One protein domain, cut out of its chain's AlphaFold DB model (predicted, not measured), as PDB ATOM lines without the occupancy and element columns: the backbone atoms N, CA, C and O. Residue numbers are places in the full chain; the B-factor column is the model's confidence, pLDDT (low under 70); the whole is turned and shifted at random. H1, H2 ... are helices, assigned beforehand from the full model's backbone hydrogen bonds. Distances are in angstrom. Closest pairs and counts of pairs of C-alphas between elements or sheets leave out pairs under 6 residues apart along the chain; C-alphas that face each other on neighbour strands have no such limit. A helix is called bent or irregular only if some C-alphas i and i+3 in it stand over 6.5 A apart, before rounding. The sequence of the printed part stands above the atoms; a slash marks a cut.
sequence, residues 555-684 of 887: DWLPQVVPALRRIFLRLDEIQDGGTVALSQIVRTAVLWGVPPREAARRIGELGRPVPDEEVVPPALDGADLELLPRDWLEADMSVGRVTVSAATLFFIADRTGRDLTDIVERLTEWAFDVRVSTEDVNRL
ATOM      1  N   ASP A 555     -17.745  -3.723   9.612       74.56
ATOM      2  CA  ASP A 555     -16.966  -2.505   9.897       74.56
ATOM      3  C   ASP A 555     -17.827  -1.303  10.346       74.56
ATOM      4  O   ASP A 555     -17.325  -0.345  10.936       74.56
ATOM      5  N   TRP A 556     -19.138  -1.334  10.078       76.25
ATOM      6  CA  TRP A 556     -20.084  -0.284  10.467       76.25
ATOM      7  C   TRP A 556     -20.630  -0.439  11.895       76.25
ATOM      8  O   TRP A 556     -21.218   0.508  12.415       76.25
ATOM      9  N   LEU A 557     -20.435  -1.593  12.546       71.38
ATOM     10  CA  LEU A 557     -20.985  -1.889  13.875       71.38
ATOM     11  C   LEU A 557     -20.588  -0.868  14.967       71.38
ATOM     12  O   LEU A 557     -21.461  -0.487  15.743       71.38
ATOM     13  N   PRO A 558     -19.345  -0.334  15.023       68.44
ATOM     14  CA  PRO A 558     -18.967   0.674  16.024       68.44
ATOM     15  C   PRO A 558     -19.710   2.015  15.899       68.44
ATOM     16  O   PRO A 558     -19.623   2.849  16.794       68.44
ATOM     17  N   GLN A 559     -20.403   2.253  14.781       67.94
ATOM     18  CA  GLN A 559     -21.144   3.489  14.505       67.94
ATOM     19  C   GLN A 559     -22.601   3.420  15.003       67.94
ATOM     20  O   GLN A 559     -23.360   4.375  14.843       67.94
ATOM     21  N   VAL A 560     -23.010   2.281  15.566       60.25
ATOM     22  CA  VAL A 560     -24.379   1.996  16.008       60.25
ATOM     23  C   VAL A 560     -24.582   2.511  17.435       60.25
ATOM     24  O   VAL A 560     -23.787   2.235  18.326       60.25
ATOM     25  N   VAL A 561     -25.664   3.256  17.669       58.06
ATOM     26  CA  VAL A 561     -26.029   3.796  18.993       58.06
ATOM     27  C   VAL A 561     -26.866   2.761  19.776       58.06
ATOM     28  O   VAL A 561     -27.707   2.093  19.166       58.06
ATOM     29  N   PRO A 562     -26.751   2.662  21.119       54.28
ATOM     30  CA  PRO A 562     -27.561   1.762  21.959       54.28
ATOM     31  C   PRO A 562     -29.091   1.846  21.776       54.28
ATOM     32  O   PRO A 562     -29.804   0.895  22.093       54.28
ATOM     33  N   ALA A 563     -29.609   2.944  21.210       52.75
ATOM     34  CA  ALA A 563     -31.028   3.157  20.897       52.75
ATOM     35  C   ALA A 563     -31.636   2.133  19.906       52.75
ATOM     36  O   ALA A 563     -32.841   2.137  19.674       52.75
ATOM     37  N   LEU A 564     -30.822   1.247  19.322       60.47
ATOM     38  CA  LEU A 564     -31.197   0.341  18.228       60.47
ATOM     39  C   LEU A 564     -31.381  -1.116  18.673       60.47
ATOM     40  O   LEU A 564     -31.621  -1.997  17.850       60.47
ATOM     41  N   ARG A 565     -31.329  -1.348  19.989       63.50
ATOM     42  CA  ARG A 565     -31.484  -2.625  20.698       63.50
ATOM     43  C   ARG A 565     -32.534  -3.575  20.106       63.50
ATOM     44  O   ARG A 565     -32.218  -4.723  19.825       63.50
ATOM     45  N   ARG A 566     -33.770  -3.126  19.855       60.28
ATOM     46  CA  ARG A 566     -34.829  -4.002  19.307       60.28
ATOM     47  C   ARG A 566     -34.593  -4.433  17.855       60.28
ATOM     48  O   ARG A 566     -34.985  -5.538  17.505       60.28
ATOM     49  N   ILE A 567     -33.929  -3.614  17.030       64.25
ATOM     50  CA  ILE A 567     -33.640  -3.965  15.628       64.25
ATOM     51  C   ILE A 567     -32.652  -5.128  15.560       64.25
ATOM     52  O   ILE A 567     -32.778  -5.947  14.669       64.25
ATOM     53  N   PHE A 568     -31.716  -5.238  16.505       68.00
ATOM     54  CA  PHE A 568     -30.776  -6.363  16.565       68.00
ATOM     55  C   PHE A 568     -31.357  -7.612  17.240       68.00
ATOM     56  O   PHE A 568     -30.885  -8.705  16.962       68.00
ATOM     57  N   LEU A 569     -32.349  -7.462  18.128       67.56
ATOM     58  CA  LEU A 569     -32.812  -8.534  19.024       67.56
ATOM     59  C   LEU A 569     -34.198  -9.116  18.679       67.56
ATOM     60  O   LEU A 569     -34.616 -10.081  19.311       67.56
ATOM     61  N   ARG A 570     -34.932  -8.536  17.717       63.97
ATOM     62  CA  ARG A 570     -36.272  -8.987  17.271       63.97
ATOM     63  C   ARG A 570     -36.381  -9.060  15.741       63.97
ATOM     64  O   ARG A 570     -37.411  -8.723  15.168       63.97
ATOM     65  N   LEU A 571     -35.307  -9.467  15.063       56.97
ATOM     66  CA  LEU A 571     -35.222  -9.473  13.594       56.97
ATOM     67  C   LEU A 571     -36.240 -10.404  12.902       56.97
ATOM     68  O   LEU A 571     -36.558 -10.190  11.731       56.97
ATOM     69  N   ASP A 572     -36.759 -11.414  13.602       53.72
ATOM     70  CA  ASP A 572     -37.677 -12.420  13.040       53.72
ATOM     71  C   ASP A 572     -39.125 -11.937  12.943       53.72
ATOM     72  O   ASP A 572     -39.861 -12.343  12.047       53.72
ATOM     73  N   GLU A 573     -39.517 -10.992  13.796       57.28
ATOM     74  CA  GLU A 573     -40.863 -10.405  13.806       57.28
ATOM     75  C   GLU A 573     -41.071  -9.400  12.651       57.28
ATOM     76  O   GLU A 573     -42.182  -8.941  12.405       57.28
ATOM     77  N   ILE A 574     -39.998  -9.051  11.926       58.16
ATOM     78  CA  ILE A 574     -39.960  -7.991  10.903       58.16
ATOM     79  C   ILE A 574     -40.373  -8.485   9.503       58.16
ATOM     80  O   ILE A 574     -40.542  -7.694   8.568       58.16
ATOM     81  N   GLN A 575     -40.537  -9.793   9.329       58.66
ATOM     82  CA  GLN A 575     -40.786 -10.379   8.018       58.66
ATOM     83  C   GLN A 575     -42.268 -10.307   7.623       58.66
ATOM     84  O   GLN A 575     -43.143 -10.747   8.361       58.66
ATOM     85  N   ASP A 576     -42.537  -9.814   6.413       58.22
ATOM     86  CA  ASP A 576     -43.813  -9.951   5.707       58.22
ATOM     87  C   ASP A 576     -43.551 -10.770   4.433       58.22
ATOM     88  O   ASP A 576     -42.687 -10.427   3.622       58.22
ATOM     89  N   GLY A 577     -44.204 -11.927   4.296       60.56
ATOM     90  CA  GLY A 577     -44.008 -12.820   3.145       60.56
ATOM     91  C   GLY A 577     -42.580 -13.367   2.954       60.56
ATOM     92  O   GLY A 577     -42.246 -13.790   1.850       60.56
ATOM     93  N   GLY A 578     -41.739 -13.370   3.999       69.25
ATOM     94  CA  GLY A 578     -40.359 -13.880   3.956       69.25
ATOM     95  C   GLY A 578     -39.270 -12.830   3.683       69.25
ATOM     96  O   GLY A 578     -38.112 -13.205   3.529       69.25
ATOM     97  N   THR A 579     -39.609 -11.534   3.652       80.19
ATOM     98  CA  THR A 579     -38.647 -10.412   3.570       80.19
ATOM     99  C   THR A 579     -39.001  -9.306   4.564       80.19
ATOM    100  O   THR A 579     -40.155  -9.176   4.960       80.19
ATOM    101  N   VAL A 580     -38.026  -8.497   4.977       80.44
ATOM    102  CA  VAL A 580     -38.246  -7.330   5.852       80.44
ATOM    103  C   VAL A 580     -39.160  -6.303   5.167       80.44
ATOM    104  O   VAL A 580     -38.860  -5.847   4.066       80.44
ATOM    105  N   ALA A 581     -40.251  -5.893   5.824       81.62
ATOM    106  CA  ALA A 581     -41.195  -4.924   5.255       81.62
ATOM    107  C   ALA A 581     -40.543  -3.555   4.958       81.62
ATOM    108  O   ALA A 581     -39.788  -3.019   5.775       81.62
ATOM    109  N   LEU A 582     -40.893  -2.936   3.822       85.44
ATOM    110  CA  LEU A 582     -40.358  -1.626   3.415       85.44
ATOM    111  C   LEU A 582     -40.640  -0.526   4.452       85.44
ATOM    112  O   LEU A 582     -39.761   0.287   4.741       85.44
ATOM    113  N   SER A 583     -41.822  -0.551   5.078       82.75
ATOM    114  CA  SER A 583     -42.192   0.368   6.160       82.75
ATOM    115  C   SER A 583     -41.229   0.277   7.343       82.75
ATOM    116  O   SER A 583     -40.925   1.291   7.973       82.75
ATOM    117  N   GLN A 584     -40.695  -0.917   7.629       80.31
ATOM    118  CA  GLN A 584     -39.678  -1.079   8.659       80.31
ATOM    119  C   GLN A 584     -38.335  -0.506   8.212       80.31
ATOM    120  O   GLN A 584     -37.710   0.212   8.985       80.31
ATOM    121  N   ILE A 585     -37.899  -0.779   6.980       84.75
ATOM    122  CA  ILE A 585     -36.621  -0.266   6.456       84.75
ATOM    123  C   ILE A 585     -36.591   1.260   6.523       84.75
ATOM    124  O   ILE A 585     -35.604   1.828   6.983       84.75
ATOM    125  N   VAL A 586     -37.686   1.923   6.137       86.00
ATOM    126  CA  VAL A 586     -37.835   3.385   6.217       86.00
ATOM    127  C   VAL A 586     -37.702   3.879   7.662       86.00
ATOM    128  O   VAL A 586     -36.920   4.790   7.924       86.00
ATOM    129  N   ARG A 587     -38.383   3.250   8.626       82.50
ATOM    130  CA  ARG A 587     -38.287   3.623  10.052       82.50
ATOM    131  C   ARG A 587     -36.887   3.384  10.621       82.50
ATOM    132  O   ARG A 587     -36.350   4.242  11.318       82.50
ATOM    133  N   THR A 588     -36.268   2.253  10.284       80.00
ATOM    134  CA  THR A 588     -34.898   1.910  10.684       80.00
ATOM    135  C   THR A 588     -33.874   2.881  10.098       80.00
ATOM    136  O   THR A 588     -32.960   3.289  10.807       80.00
ATOM    137  N   ALA A 589     -34.046   3.315   8.849       85.81
ATOM    138  CA  ALA A 589     -33.189   4.306   8.199       85.81
ATOM    139  C   ALA A 589     -33.172   5.638   8.961       85.81
ATOM    140  O   ALA A 589     -32.103   6.178   9.251       85.81
ATOM    141  N   VAL A 590     -34.356   6.115   9.364       84.00
ATOM    142  CA  VAL A 590     -34.508   7.334  10.173       84.00
ATOM    143  C   VAL A 590     -33.830   7.186  11.533       84.00
ATOM    144  O   VAL A 590     -33.095   8.080  11.946       84.00
ATOM    145  N   LEU A 591     -34.014   6.047  12.205       76.44
ATOM    146  CA  LEU A 591     -33.387   5.769  13.502       76.44
ATOM    147  C   LEU A 591     -31.859   5.658  13.427       76.44
ATOM    148  O   LEU A 591     -31.160   6.086  14.342       76.44
ATOM    149  N   TRP A 592     -31.335   5.079  12.347       77.81
ATOM    150  CA  TRP A 592     -29.898   4.927  12.108       77.81
ATOM    151  C   TRP A 592     -29.238   6.199  11.577       77.81
ATOM    152  O   TRP A 592     -28.010   6.273  11.556       77.81
ATOM    153  N   GLY A 593     -30.023   7.188  11.138       80.69
ATOM    154  CA  GLY A 593     -29.505   8.381  10.475       80.69
ATOM    155  C   GLY A 593     -28.812   8.063   9.146       80.69
ATOM    156  O   GLY A 593     -27.880   8.765   8.757       80.69
ATOM    157  N   VAL A 594     -29.233   6.991   8.465       86.50
ATOM    158  CA  VAL A 594     -28.666   6.547   7.181       86.50
ATOM    159  C   VAL A 594     -29.750   6.456   6.107       86.50
ATOM    160  O   VAL A 594     -30.928   6.340   6.436       86.50
ATOM    161  N   PRO A 595     -29.394   6.481   4.812       89.88
ATOM    162  CA  PRO A 595     -30.377   6.310   3.748       89.88
ATOM    163  C   PRO A 595     -31.037   4.914   3.768       89.88
ATOM    164  O   PRO A 595     -30.379   3.943   4.155       89.88
ATOM    165  N   PRO A 596     -32.292   4.752   3.299       90.38
ATOM    166  CA  PRO A 596     -33.008   3.473   3.399       90.38
ATOM    167  C   PRO A 596     -32.322   2.294   2.702       90.38
ATOM    168  O   PRO A 596     -32.352   1.180   3.219       90.38
ATOM    169  N   ARG A 597     -31.613   2.529   1.592       90.50
ATOM    170  CA  ARG A 597     -30.791   1.492   0.938       90.50
ATOM    171  C   ARG A 597     -29.625   1.011   1.794       90.50
ATOM    172  O   ARG A 597     -29.350  -0.182   1.853       90.50
ATOM    173  N   GLU A 598     -28.965   1.932   2.488       88.00
ATOM    174  CA  GLU A 598     -27.881   1.590   3.409       88.00
ATOM    175  C   GLU A 598     -28.427   0.844   4.634       88.00
ATOM    176  O   GLU A 598     -27.808  -0.111   5.099       88.00
ATOM    177  N   ALA A 599     -29.621   1.212   5.110       86.50
ATOM    178  CA  ALA A 599     -30.309   0.454   6.148       86.50
ATOM    179  C   ALA A 599     -30.644  -0.977   5.686       86.50
ATOM    180  O   ALA A 599     -30.326  -1.934   6.387       86.50
ATOM    181  N   ALA A 600     -31.197  -1.153   4.483       87.38
ATOM    182  CA  ALA A 600     -31.473  -2.475   3.919       87.38
ATOM    183  C   ALA A 600     -30.198  -3.332   3.792       87.38
ATOM    184  O   ALA A 600     -30.184  -4.485   4.220       87.38
ATOM    185  N   ARG A 601     -29.094  -2.759   3.289       88.19
ATOM    186  CA  ARG A 601     -27.800  -3.455   3.178       88.19
ATOM    187  C   ARG A 601     -27.295  -3.950   4.536       88.19
ATOM    188  O   ARG A 601     -26.938  -5.118   4.666       88.19
ATOM    189  N   ARG A 602     -27.295  -3.079   5.553       85.50
ATOM    190  CA  ARG A 602     -26.857  -3.427   6.917       85.50
ATOM    191  C   ARG A 602     -27.730  -4.518   7.539       85.50
ATOM    192  O   ARG A 602     -27.188  -5.426   8.154       85.50
ATOM    193  N   ILE A 603     -29.053  -4.477   7.344       81.38
ATOM    194  CA  ILE A 603     -29.968  -5.544   7.794       81.38
ATOM    195  C   ILE A 603     -29.651  -6.874   7.085       81.38
ATOM    196  O   ILE A 603     -29.650  -7.926   7.724       81.38
ATOM    197  N   GLY A 604     -29.314  -6.832   5.792       82.75
ATOM    198  CA  GLY A 604     -28.864  -8.001   5.031       82.75
ATOM    199  C   GLY A 604     -27.600  -8.650   5.600       82.75
ATOM    200  O   GLY A 604     -27.540  -9.870   5.744       82.75
ATOM    201  N   GLU A 605     -26.613  -7.845   6.001       83.00
ATOM    202  CA  GLU A 605     -25.364  -8.317   6.625       83.00
ATOM    203  C   GLU A 605     -25.569  -8.941   8.014       83.00
ATOM    204  O   GLU A 605     -24.754  -9.755   8.443       83.00
ATOM    205  N   LEU A 606     -26.682  -8.628   8.686       78.19
ATOM    206  CA  LEU A 606     -27.120  -9.301   9.916       78.19
ATOM    207  C   LEU A 606     -27.813 -10.653   9.647       78.19
ATOM    208  O   LEU A 606     -28.285 -11.303  10.579       78.19
ATOM    209  N   GLY A 607     -27.874 -11.097   8.387       76.19
ATOM    210  CA  GLY A 607     -28.425 -12.395   8.001       76.19
ATOM    211  C   GLY A 607     -29.947 -12.402   7.860       76.19
ATOM    212  O   GLY A 607     -30.581 -13.408   8.185       76.19
ATOM    213  N   ARG A 608     -30.557 -11.291   7.414       79.44
ATOM    214  CA  ARG A 608     -32.003 -11.214   7.146       79.44
ATOM    215  C   ARG A 608     -32.318 -10.879   5.684       79.44
ATOM    216  O   ARG A 608     -31.642 -10.044   5.089       79.44
ATOM    217  N   PRO A 609     -33.350 -11.509   5.098       83.00
ATOM    218  CA  PRO A 609     -33.752 -11.241   3.723       83.00
ATOM    219  C   PRO A 609     -34.406  -9.858   3.614       83.00
ATOM    220  O   PRO A 609     -35.369  -9.557   4.323       83.00
ATOM    221  N   VAL A 610     -33.893  -9.015   2.718       86.12
ATOM    222  CA  VAL A 610     -34.407  -7.661   2.455       86.12
ATOM    223  C   VAL A 610     -35.024  -7.571   1.052       86.12
ATOM    224  O   VAL A 610     -34.647  -8.365   0.190       86.12
ATOM    225  N   PRO A 611     -35.969  -6.641   0.813       84.75
ATOM    226  CA  PRO A 611     -36.531  -6.391  -0.510       84.75
ATOM    227  C   PRO A 611     -35.461  -5.982  -1.527       84.75
ATOM    228  O   PRO A 611     -34.422  -5.430  -1.155       84.75
ATOM    229  N   ASP A 612     -35.756  -6.191  -2.810       85.38
ATOM    230  CA  ASP A 612     -34.891  -5.763  -3.909       85.38
ATOM    231  C   ASP A 612     -34.604  -4.254  -3.842       85.38
ATOM    232  O   ASP A 612     -35.483  -3.438  -3.546       85.38
ATOM    233  N   GLU A 613     -33.368  -3.861  -4.159       84.56
ATOM    234  CA  GLU A 613     -32.895  -2.474  -4.034       84.56
ATOM    235  C   GLU A 613     -33.723  -1.470  -4.865       84.56
ATOM    236  O   GLU A 613     -33.816  -0.292  -4.516       84.56
ATOM    237  N   GLU A 614     -34.362  -1.931  -5.946       83.75
ATOM    238  CA  GLU A 614     -35.254  -1.129  -6.796       83.75
ATOM    239  C   GLU A 614     -36.510  -0.646  -6.054       83.75
ATOM    240  O   GLU A 614     -37.029   0.426  -6.363       83.75
ATOM    241  N   VAL A 615     -36.967  -1.404  -5.054       83.69
ATOM    242  CA  VAL A 615     -38.147  -1.093  -4.232       83.69
ATOM    243  C   VAL A 615     -37.781  -0.171  -3.061       83.69
ATOM    244  O   VAL A 615     -38.634   0.546  -2.538       83.69
ATOM    245  N   VAL A 616     -36.510  -0.150  -2.646       86.06
ATOM    246  CA  VAL A 616     -36.046   0.622  -1.487       86.06
ATOM    247  C   VAL A 616     -35.663   2.056  -1.898       86.06
ATOM    248  O   VAL A 616     -34.763   2.252  -2.732       86.06
ATOM    249  N   PRO A 617     -36.279   3.093  -1.293       86.62
ATOM    250  CA  PRO A 617     -36.006   4.478  -1.651       86.62
ATOM    251  C   PRO A 617     -34.542   4.851  -1.362       86.62
ATOM    252  O   PRO A 617     -33.991   4.478  -0.324       86.62
ATOM    253  N   PRO A 618     -33.880   5.607  -2.257       85.25
ATOM    254  CA  PRO A 618     -32.467   5.938  -2.103       85.25
ATOM    255  C   PRO A 618     -32.191   6.938  -0.973       85.25
ATOM    256  O   PRO A 618     -31.097   6.913  -0.423       85.25
ATOM    257  N   ALA A 619     -33.152   7.801  -0.621       87.19
ATOM    258  CA  ALA A 619     -33.055   8.782   0.461       87.19
ATOM    259  C   ALA A 619     -34.455   9.213   0.940       87.19
ATOM    260  O   ALA A 619     -35.429   9.048   0.209       87.19
ATOM    261  N   LEU A 620     -34.518   9.781   2.148       86.75
ATOM    262  CA  LEU A 620     -35.681  10.484   2.701       86.75
ATOM    263  C   LEU A 620     -35.293  11.952   2.884       86.75
ATOM    264  O   LEU A 620     -34.187  12.231   3.359       86.75
ATOM    265  N   ASP A 621     -36.161  12.883   2.504       84.38
ATOM    266  CA  ASP A 621     -35.924  14.311   2.730       84.38
ATOM    267  C   ASP A 621     -36.508  14.795   4.076       84.38
ATOM    268  O   ASP A 621     -37.151  14.050   4.816       84.38
ATOM    269  N   GLY A 622     -36.267  16.059   4.443       80.06
ATOM    270  CA  GLY A 622     -36.809  16.619   5.691       80.06
ATOM    271  C   GLY A 622     -38.340  16.637   5.727       80.06
ATOM    272  O   GLY A 622     -38.938  16.619   6.801       80.06
ATOM    273  N   ALA A 623     -38.965  16.628   4.554       80.81
ATOM    274  CA  ALA A 623     -40.398  16.603   4.392       80.81
ATOM    275  C   ALA A 623     -40.985  15.200   4.642       80.81
ATOM    276  O   ALA A 623     -42.052  15.082   5.238       80.81
ATOM    277  N   ASP A 624     -40.256  14.158   4.262       84.75
ATOM    278  CA  ASP A 624     -40.558  12.758   4.528       84.75
ATOM    279  C   ASP A 624     -40.469  12.435   6.030       84.75
ATOM    280  O   ASP A 624     -41.334  11.750   6.581       84.75
ATOM    281  N   LEU A 625     -39.465  12.985   6.728       82.62
ATOM    282  CA  LEU A 625     -39.288  12.797   8.177       82.62
ATOM    283  C   LEU A 625     -40.471  13.336   8.989       82.62
ATOM    284  O   LEU A 625     -40.853  12.757  10.006       82.62
ATOM    285  N   GLU A 626     -41.076  14.433   8.536       83.75
ATOM    286  CA  GLU A 626     -42.247  15.024   9.177       83.75
ATOM    287  C   GLU A 626     -43.492  14.144   9.085       83.75
ATOM    288  O   GLU A 626     -44.406  14.360   9.873       83.75
ATOM    289  N   LEU A 627     -43.554  13.160   8.186       84.38
ATOM    290  CA  LEU A 627     -44.714  12.274   8.032       84.38
ATOM    291  C   LEU A 627     -44.742  11.124   9.040       84.38
ATOM    292  O   LEU A 627     -45.772  10.472   9.183       84.38
ATOM    293  N   LEU A 628     -43.643  10.891   9.759       83.44
ATOM    294  CA  LEU A 628     -43.500   9.796  10.714       83.44
ATOM    295  C   LEU A 628     -43.726  10.325  12.146       83.44
ATOM    296  O   LEU A 628     -42.890  11.067  12.667       83.44
ATOM    297  N   PRO A 629     -44.858  10.002  12.806       76.69
ATOM    298  CA  PRO A 629     -45.082  10.329  14.212       76.69
ATOM    299  C   PRO A 629     -43.966   9.788  15.110       76.69
ATOM    300  O   PRO A 629     -43.433   8.708  14.860       76.69
ATOM    301  N   ARG A 630     -43.662  10.503  16.203       71.56
ATOM    302  CA  ARG A 630     -42.668  10.046  17.191       71.56
ATOM    303  C   ARG A 630     -43.006   8.670  17.752       71.56
ATOM    304  O   ARG A 630     -42.116   7.838  17.799       71.56
ATOM    305  N   ASP A 631     -44.279   8.409  18.031       67.38
ATOM    306  CA  ASP A 631     -44.776   7.120  18.523       67.38
ATOM    307  C   ASP A 631     -44.412   5.947  17.567       67.38
ATOM    308  O   ASP A 631     -44.300   4.802  17.993       67.38
ATOM    309  N   TRP A 632     -44.168   6.198  16.268       72.56
ATOM    310  CA  TRP A 632     -43.691   5.180  15.310       72.56
ATOM    311  C   TRP A 632     -42.170   4.995  15.297       72.56
ATOM    312  O   TRP A 632     -41.690   4.025  14.710       72.56
ATOM    313  N   LEU A 633     -41.430   5.920  15.902       71.00
ATOM    314  CA  LEU A 633     -39.969   5.981  15.989       71.00
ATOM    315  C   LEU A 633     -39.473   5.771  17.436       71.00
ATOM    316  O   LEU A 633     -38.285   5.918  17.710       71.00
ATOM    317  N   GLU A 634     -40.366   5.463  18.376       61.84
ATOM    318  CA  GLU A 634     -40.029   5.168  19.769       61.84
ATOM    319  C   GLU A 634     -39.574   3.717  19.965       61.84
ATOM    320  O   GLU A 634     -39.763   2.857  19.108       61.84
ATOM    321  N   ALA A 635     -38.962   3.434  21.118       47.62
ATOM    322  CA  ALA A 635     -38.374   2.132  21.428       47.62
ATOM    323  C   ALA A 635     -39.379   0.959  21.363       47.62
ATOM    324  O   ALA A 635     -38.940  -0.170  21.146       47.62
ATOM    325  N   ASP A 636     -40.690   1.208  21.486       50.06
ATOM    326  CA  ASP A 636     -41.800   0.238  21.402       50.06
ATOM    327  C   ASP A 636     -42.456   0.177  20.003       50.06
ATOM    328  O   ASP A 636     -43.676   0.117  19.855       50.06
ATOM    329  N   MET A 637     -41.646   0.201  18.942       57.41
ATOM    330  CA  MET A 637     -42.124   0.084  17.562       57.41
ATOM    331  C   MET A 637     -42.971  -1.180  17.326       57.41
ATOM    332  O   MET A 637     -42.497  -2.296  17.542       57.41
ATOM    333  N   SER A 638     -44.176  -1.015  16.766       57.06
ATOM    334  CA  SER A 638     -44.926  -2.121  16.154       57.06
ATOM    335  C   SER A 638     -44.106  -2.754  15.030       57.06
ATOM    336  O   SER A 638     -43.515  -2.040  14.214       57.06
ATOM    337  N   VAL A 639     -44.040  -4.082  15.001       59.78
ATOM    338  CA  VAL A 639     -43.223  -4.823  14.039       59.78
ATOM    339  C   VAL A 639     -44.078  -5.245  12.837       59.78
ATOM    340  O   VAL A 639     -45.251  -5.577  12.995       59.78
ATOM    341  N   GLY A 640     -43.512  -5.182  11.628       63.69
ATOM    342  CA  GLY A 640     -44.207  -5.512  10.380       63.69
ATOM    343  C   GLY A 640     -44.916  -4.317   9.726       63.69
ATOM    344  O   GLY A 640     -44.478  -3.166   9.833       63.69
ATOM    345  N   ARG A 641     -45.999  -4.591   8.986       67.75
ATOM    346  CA  ARG A 641     -46.768  -3.572   8.255       67.75
ATOM    347  C   ARG A 641     -47.606  -2.732   9.221       67.75
ATOM    348  O   ARG A 641     -48.398  -3.269   9.990       67.75
ATOM    349  N   VAL A 642     -47.457  -1.409   9.169       72.06
ATOM    350  CA  VAL A 642     -48.180  -0.487  10.060       72.06
ATOM    351  C   VAL A 642     -49.474  -0.024   9.394       72.06
ATOM    352  O   VAL A 642     -49.433   0.607   8.337       72.06
ATOM    353  N   THR A 643     -50.616  -0.313  10.022       76.50
ATOM    354  CA  THR A 643     -51.931   0.176   9.580       76.50
ATOM    355  C   THR A 643     -52.137   1.629   9.989       76.50
ATOM    356  O   THR A 643     -51.968   1.981  11.156       76.50
ATOM    357  N   VAL A 644     -52.549   2.472   9.043       79.19
ATOM    358  CA  VAL A 644     -52.752   3.911   9.247       79.19
ATOM    359  C   VAL A 644     -54.248   4.226   9.234       79.19
ATOM    360  O   VAL A 644     -54.935   4.005   8.234       79.19
ATOM    361  N   SER A 645     -54.766   4.736  10.357       76.62
ATOM    362  CA  SER A 645     -56.169   5.147  10.496       76.62
ATOM    363  C   SER A 645     -56.399   6.573   9.980       76.62
ATOM    364  O   SER A 645     -55.463   7.369   9.870       76.62
ATOM    365  N   ALA A 646     -57.663   6.935   9.724       75.38
ATOM    366  CA  ALA A 646     -58.021   8.298   9.321       75.38
ATOM    367  C   ALA A 646     -57.610   9.306  10.403       75.38
ATOM    368  O   ALA A 646     -57.063  10.358  10.094       75.38
ATOM    369  N   ALA A 647     -57.806   8.955  11.676       71.12
ATOM    370  CA  ALA A 647     -57.402   9.783  12.806       71.12
ATOM    371  C   ALA A 647     -55.889  10.075  12.819       71.12
ATOM    372  O   ALA A 647     -55.490  11.214  13.059       71.12
ATOM    373  N   THR A 648     -55.045   9.083  12.508       76.12
ATOM    374  CA  THR A 648     -53.589   9.275  12.413       76.12
ATOM    375  C   THR A 648     -53.206  10.171  11.235       76.12
ATOM    376  O   THR A 648     -52.360  11.046  11.397       76.12
ATOM    377  N   LEU A 649     -53.858  10.017  10.076       79.69
ATOM    378  CA  LEU A 649     -53.648  10.902   8.922       79.69
ATOM    379  C   LEU A 649     -54.013  12.355   9.250       79.69
ATOM    380  O   LEU A 649     -53.238  13.258   8.950       79.69
ATOM    381  N   PHE A 650     -55.143  12.579   9.930       74.19
ATOM    382  CA  PHE A 650     -55.554  13.910  10.392       74.19
ATOM    383  C   PHE A 650     -54.555  14.523  11.365       74.19
ATOM    384  O   PHE A 650     -54.224  15.698  11.245       74.19
ATOM    385  N   PHE A 651     -54.047  13.724  12.299       74.06
ATOM    386  CA  PHE A 651     -53.016  14.171  13.224       74.06
ATOM    387  C   PHE A 651     -51.727  14.586  12.495       74.06
ATOM    388  O   PHE A 651     -51.142  15.619  12.819       74.06
ATOM    389  N   ILE A 652     -51.289  13.818  11.489       79.19
ATOM    390  CA  ILE A 652     -50.109  14.162  10.681       79.19
ATOM    391  C   ILE A 652     -50.374  15.433   9.865       79.19
ATOM    392  O   ILE A 652     -49.537  16.334   9.878       79.19
ATOM    393  N   ALA A 653     -51.528  15.546   9.205       80.19
ATOM    394  CA  ALA A 653     -51.895  16.715   8.407       80.19
ATOM    395  C   ALA A 653     -51.983  17.994   9.243       80.19
ATOM    396  O   ALA A 653     -51.423  19.014   8.856       80.19
ATOM    397  N   ASP A 654     -52.610  17.937  10.419       75.56
ATOM    398  CA  ASP A 654     -52.725  19.092  11.313       75.56
ATOM    399  C   ASP A 654     -51.362  19.538  11.851       75.56
ATOM    400  O   ASP A 654     -51.052  20.728  11.889       75.56
ATOM    401  N   ARG A 655     -50.501  18.575  12.205       78.56
ATOM    402  CA  ARG A 655     -49.150  18.861  12.701       78.56
ATOM    403  C   ARG A 655     -48.223  19.415  11.619       78.56
ATOM    404  O   ARG A 655     -47.361  20.231  11.929       78.56
ATOM    405  N   THR A 656     -48.336  18.919  10.387       78.94
ATOM    406  CA  THR A 656     -47.412  19.246   9.285       78.94
ATOM    407  C   THR A 656     -47.938  20.335   8.352       78.94
ATOM    408  O   THR A 656     -47.169  20.883   7.568       78.94
ATOM    409  N   GLY A 657     -49.232  20.663   8.419       77.81
ATOM    410  CA  GLY A 657     -49.897  21.595   7.506       77.81
ATOM    411  C   GLY A 657     -50.011  21.088   6.062       77.81
ATOM    412  O   GLY A 657     -50.234  21.896   5.161       77.81
ATOM    413  N   ARG A 658     -49.812  19.786   5.825       82.44
ATOM    414  CA  ARG A 658     -49.776  19.167   4.489       82.44
ATOM    415  C   ARG A 658     -51.138  18.670   4.032       82.44
ATOM    416  O   ARG A 658     -51.999  18.351   4.852       82.44
ATOM    417  N   ASP A 659     -51.291  18.555   2.715       81.31
ATOM    418  CA  ASP A 659     -52.473  17.943   2.123       81.31
ATOM    419  C   ASP A 659     -52.531  16.446   2.443       81.31
ATOM    420  O   ASP A 659     -51.529  15.731   2.414       81.31
ATOM    421  N   LEU A 660     -53.729  15.964   2.763       76.75
ATOM    422  CA  LEU A 660     -53.947  14.572   3.147       76.75
ATOM    423  C   LEU A 660     -53.704  13.597   1.990       76.75
ATOM    424  O   LEU A 660     -53.321  12.457   2.246       76.75
ATOM    425  N   THR A 661     -53.886  14.034   0.743       78.81
ATOM    426  CA  THR A 661     -53.602  13.235  -0.458       78.81
ATOM    427  C   THR A 661     -52.107  12.950  -0.559       78.81
ATOM    428  O   THR A 661     -51.721  11.787  -0.667       78.81
ATOM    429  N   ASP A 662     -51.276  13.982  -0.385       82.38
ATOM    430  CA  ASP A 662     -49.815  13.863  -0.415       82.38
ATOM    431  C   ASP A 662     -49.310  12.925   0.695       82.38
ATOM    432  O   ASP A 662     -48.429  12.093   0.476       82.38
ATOM    433  N   ILE A 663     -49.896  13.015   1.897       85.38
ATOM    434  CA  ILE A 663     -49.549  12.136   3.027       85.38
ATOM    435  C   ILE A 663     -49.899  10.673   2.710       85.38
ATOM    436  O   ILE A 663     -49.100   9.775   2.982       85.38
ATOM    437  N   VAL A 664     -51.087  10.415   2.152       83.50
ATOM    438  CA  VAL A 664     -51.552   9.057   1.819       83.50
ATOM    439  C   VAL A 664     -50.701   8.429   0.723       83.50
ATOM    440  O   VAL A 664     -50.282   7.279   0.875       83.50
ATOM    441  N   GLU A 665     -50.423   9.165  -0.354       84.00
ATOM    442  CA  GLU A 665     -49.568   8.695  -1.447       84.00
ATOM    443  C   GLU A 665     -48.194   8.305  -0.907       84.00
ATOM    444  O   GLU A 665     -47.743   7.174  -1.107       84.00
ATOM    445  N   ARG A 666     -47.589   9.183  -0.101       86.38
ATOM    446  CA  ARG A 666     -46.241   8.965   0.415       86.38
ATOM    447  C   ARG A 666     -46.135   7.793   1.392       86.38
ATOM    448  O   ARG A 666     -45.205   6.996   1.301       86.38
ATOM    449  N   LEU A 667     -47.103   7.627   2.295       86.88
ATOM    450  CA  LEU A 667     -47.137   6.475   3.205       86.88
ATOM    451  C   LEU A 667     -47.398   5.155   2.454       86.88
ATOM    452  O   LEU A 667     -46.820   4.123   2.803       86.88
ATOM    453  N   THR A 668     -48.218   5.179   1.401       85.31
ATOM    454  CA  THR A 668     -48.503   3.994   0.575       85.31
ATOM    455  C   THR A 668     -47.273   3.553  -0.221       85.31
ATOM    456  O   THR A 668     -46.996   2.354  -0.295       85.31
ATOM    457  N   GLU A 669     -46.490   4.498  -0.757       85.56
ATOM    458  CA  GLU A 669     -45.205   4.222  -1.421       85.56
ATOM    459  C   GLU A 669     -44.213   3.496  -0.500       85.56
ATOM    460  O   GLU A 669     -43.473   2.622  -0.946       85.56
ATOM    461  N   TRP A 670     -44.230   3.793   0.802       87.19
ATOM    462  CA  TRP A 670     -43.415   3.103   1.811       87.19
ATOM    463  C   TRP A 670     -44.069   1.836   2.377       87.19
ATOM    464  O   TRP A 670     -43.627   1.305   3.395       87.19
ATOM    465  N   ALA A 671     -45.113   1.339   1.713       84.12
ATOM    466  CA  ALA A 671     -45.855   0.133   2.055       84.12
ATOM    467  C   ALA A 671     -46.576   0.149   3.420       84.12
ATOM    468  O   ALA A 671     -46.902  -0.927   3.934       84.12
ATOM    469  N   PHE A 672     -46.893   1.323   3.984       85.06
ATOM    470  CA  PHE A 672     -47.840   1.424   5.104       85.06
ATOM    471  C   PHE A 672     -49.252   1.006   4.647       85.06
ATOM    472  O   PHE A 672     -49.652   1.269   3.514       85.06
ATOM    473  N   ASP A 673     -50.022   0.344   5.516       82.12
ATOM    474  CA  ASP A 673     -51.389  -0.106   5.206       82.12
ATOM    475  C   ASP A 673     -52.396   1.028   5.476       82.12
ATOM    476  O   ASP A 673     -52.947   1.158   6.571       82.12
ATOM    477  N   VAL A 674     -52.605   1.899   4.484       79.81
ATOM    478  CA  VAL A 674     -53.559   3.016   4.562       79.81
ATOM    479  C   VAL A 674     -54.957   2.538   4.146       79.81
ATOM    480  O   VAL A 674     -55.225   2.307   2.970       79.81
ATOM    481  N   ARG A 675     -55.890   2.423   5.102       69.88
ATOM    482  CA  ARG A 675     -57.254   1.887   4.862       69.88
ATOM    483  C   ARG A 675     -58.343   2.950   4.667       69.88
ATOM    484  O   ARG A 675     -59.504   2.705   4.994       69.88
ATOM    485  N   VAL A 676     -57.994   4.140   4.178       67.50
ATOM    486  CA  VAL A 676     -58.911   5.295   4.108       67.50
ATOM    487  C   VAL A 676     -58.809   5.976   2.747       67.50
ATOM    488  O   VAL A 676     -57.710   6.229   2.267       67.50
ATOM    489  N   SER A 677     -59.953   6.291   2.130       64.69
ATOM    490  CA  SER A 677     -60.001   7.019   0.857       64.69
ATOM    491  C   SER A 677     -59.885   8.539   1.062       64.69
ATOM    492  O   SER A 677     -60.388   9.085   2.045       64.69
ATOM    493  N   THR A 678     -59.277   9.252   0.111       60.22
ATOM    494  CA  THR A 678     -59.173  10.729   0.110       60.22
ATOM    495  C   THR A 678     -60.541  11.431   0.089       60.22
ATOM    496  O   THR A 678     -60.703  12.521   0.637       60.22
ATOM    497  N   GLU A 679     -61.572  10.784  -0.460       64.38
ATOM    498  CA  GLU A 679     -62.959  11.269  -0.432       64.38
ATOM    499  C   GLU A 679     -63.590  11.237   0.969       64.38
ATOM    500  O   GLU A 679     -64.425  12.085   1.299       64.38
ATOM    501  N   ASP A 680     -63.213  10.269   1.805       65.56
ATOM    502  CA  ASP A 680     -63.731  10.150   3.170       65.56
ATOM    503  C   ASP A 680     -63.109  11.165   4.118       65.56
ATOM    504  O   ASP A 680     -63.792  11.680   5.008       65.56
ATOM    505  N   VAL A 681     -61.846  11.493   3.863       62.50
ATOM    506  CA  VAL A 681     -61.068  12.498   4.578       62.50
ATOM    507  C   VAL A 681     -61.642  13.907   4.371       62.50
ATOM    508  O   VAL A 681     -61.907  14.616   5.337       62.50
ATOM    509  N   ASN A 682     -61.965  14.291   3.133       64.44
ATOM    510  CA  ASN A 682     -62.495  15.626   2.800       64.44
ATOM    511  C   ASN A 682     -63.909  15.924   3.332       64.44
ATOM    512  O   ASN A 682     -64.431  17.028   3.179       64.44
ATOM    513  N   ARG A 683     -64.559  14.935   3.940       67.06
ATOM    514  CA  ARG A 683     -65.919  15.028   4.480       67.06
ATOM    515  C   ARG A 683     -65.938  15.078   6.015       67.06
ATOM    516  O   ARG A 683     -67.021  14.900   6.582       67.06
ATOM    517  N   LEU A 684     -64.786  15.239   6.671       69.75
ATOM    518  CA  LEU A 684     -64.710  15.451   8.117       69.75
ATOM    519  C   LEU A 684     -64.955  16.920   8.487       69.75
ATOM    520  O   LEU A 684     -64.618  17.823   7.725       69.75
TER     521      LEU A 684
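What this domain is: This is residues 555 to 684 of the 887 residues of an uncharacterized protein of Saccharothrix tamanrassetensis (UniProt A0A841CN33). Two small groups of helices sit end to end along the long axis: H1, H3 and H4 with short H2 in the first, and H6, H7 and short H8 in the second. H6 and H7 form a corner in the second group, and H5, a single short turn, lies between the groups. The printed part has 130 residues with eight named helices, H1 to H8 in order along the chain, and no named strand. The class is all helix, though under half of the residues, 62 of 130, are in named elements. By its radius of gyration of the C-alphas, 15.1 A, the whole is compact, yet its outline is elongated, with spans of 51 by 28 by 26 A.

Where its parts are: H1, residues 562 to 569, begins at C-alpha 562 at (-27.561, 1.762, 21.959) and is 11.9 A long. It is irregular: C-alphas 563 and 566 are 8.3 A apart. H2 is residues 571 to 574. H3, residues 582 to 592, measures 15.1 A, and H4, residues 596 to 605, measures 14.4 A. H5 is residues 622 to 625. H6, residues 646 to 656, measures 15.2 A, and H7, residues 660 to 669, measures 14.3 A. H8, residues 678 to 681, ends at C-alpha 681 at (-61.068, 12.498, 4.578).

How they stand to each other: H1 and H3 only just touch, with 3 pairs of C-alphas within 8 A, the closest those of Leu 564 and Leu 591 at 7.5 A; their tilt is a shallow 31 degrees, opposite ways. H3 and H4 touch about perpendicular, at 88 degrees, with the C-alphas of Ala 589 and Pro 596 closest at 4.9 A. H5 is close but not clearly touching to H3, with the C-alphas of Val 590 and Leu 625 at 7.5 A. H6 and H7 touch at 72 degrees, only just about perpendicular, with the C-alphas of Ala 653 and Leu 660 closest at 6.0 A. H7 and H8 touch, the closest C-alphas being those of Thr 661 and Thr 678 at 6.1 A. H4 is apart from H6 and H7. Every O i to N i+4 pair is within hydrogen-bond range in H3, H4, H6 and H7; H1 has 1 of 4, beside 4 of 5 O i to N i+3 pairs, and H2, H5 and H8 are too short for an i+4 pair.

The domain as a whole: The C-alphas farthest apart, those of Asp 555 and Arg 683, are 52.3 A from each other. The printed part has no cut. The links from H4 to H5 and from H5 to H6 are long, with 16 and 20 residues. The mean pLDDT of the printed part is 75.5, with residues 558 to 578, 631, 634 to 641 and 675 to 684 under 70.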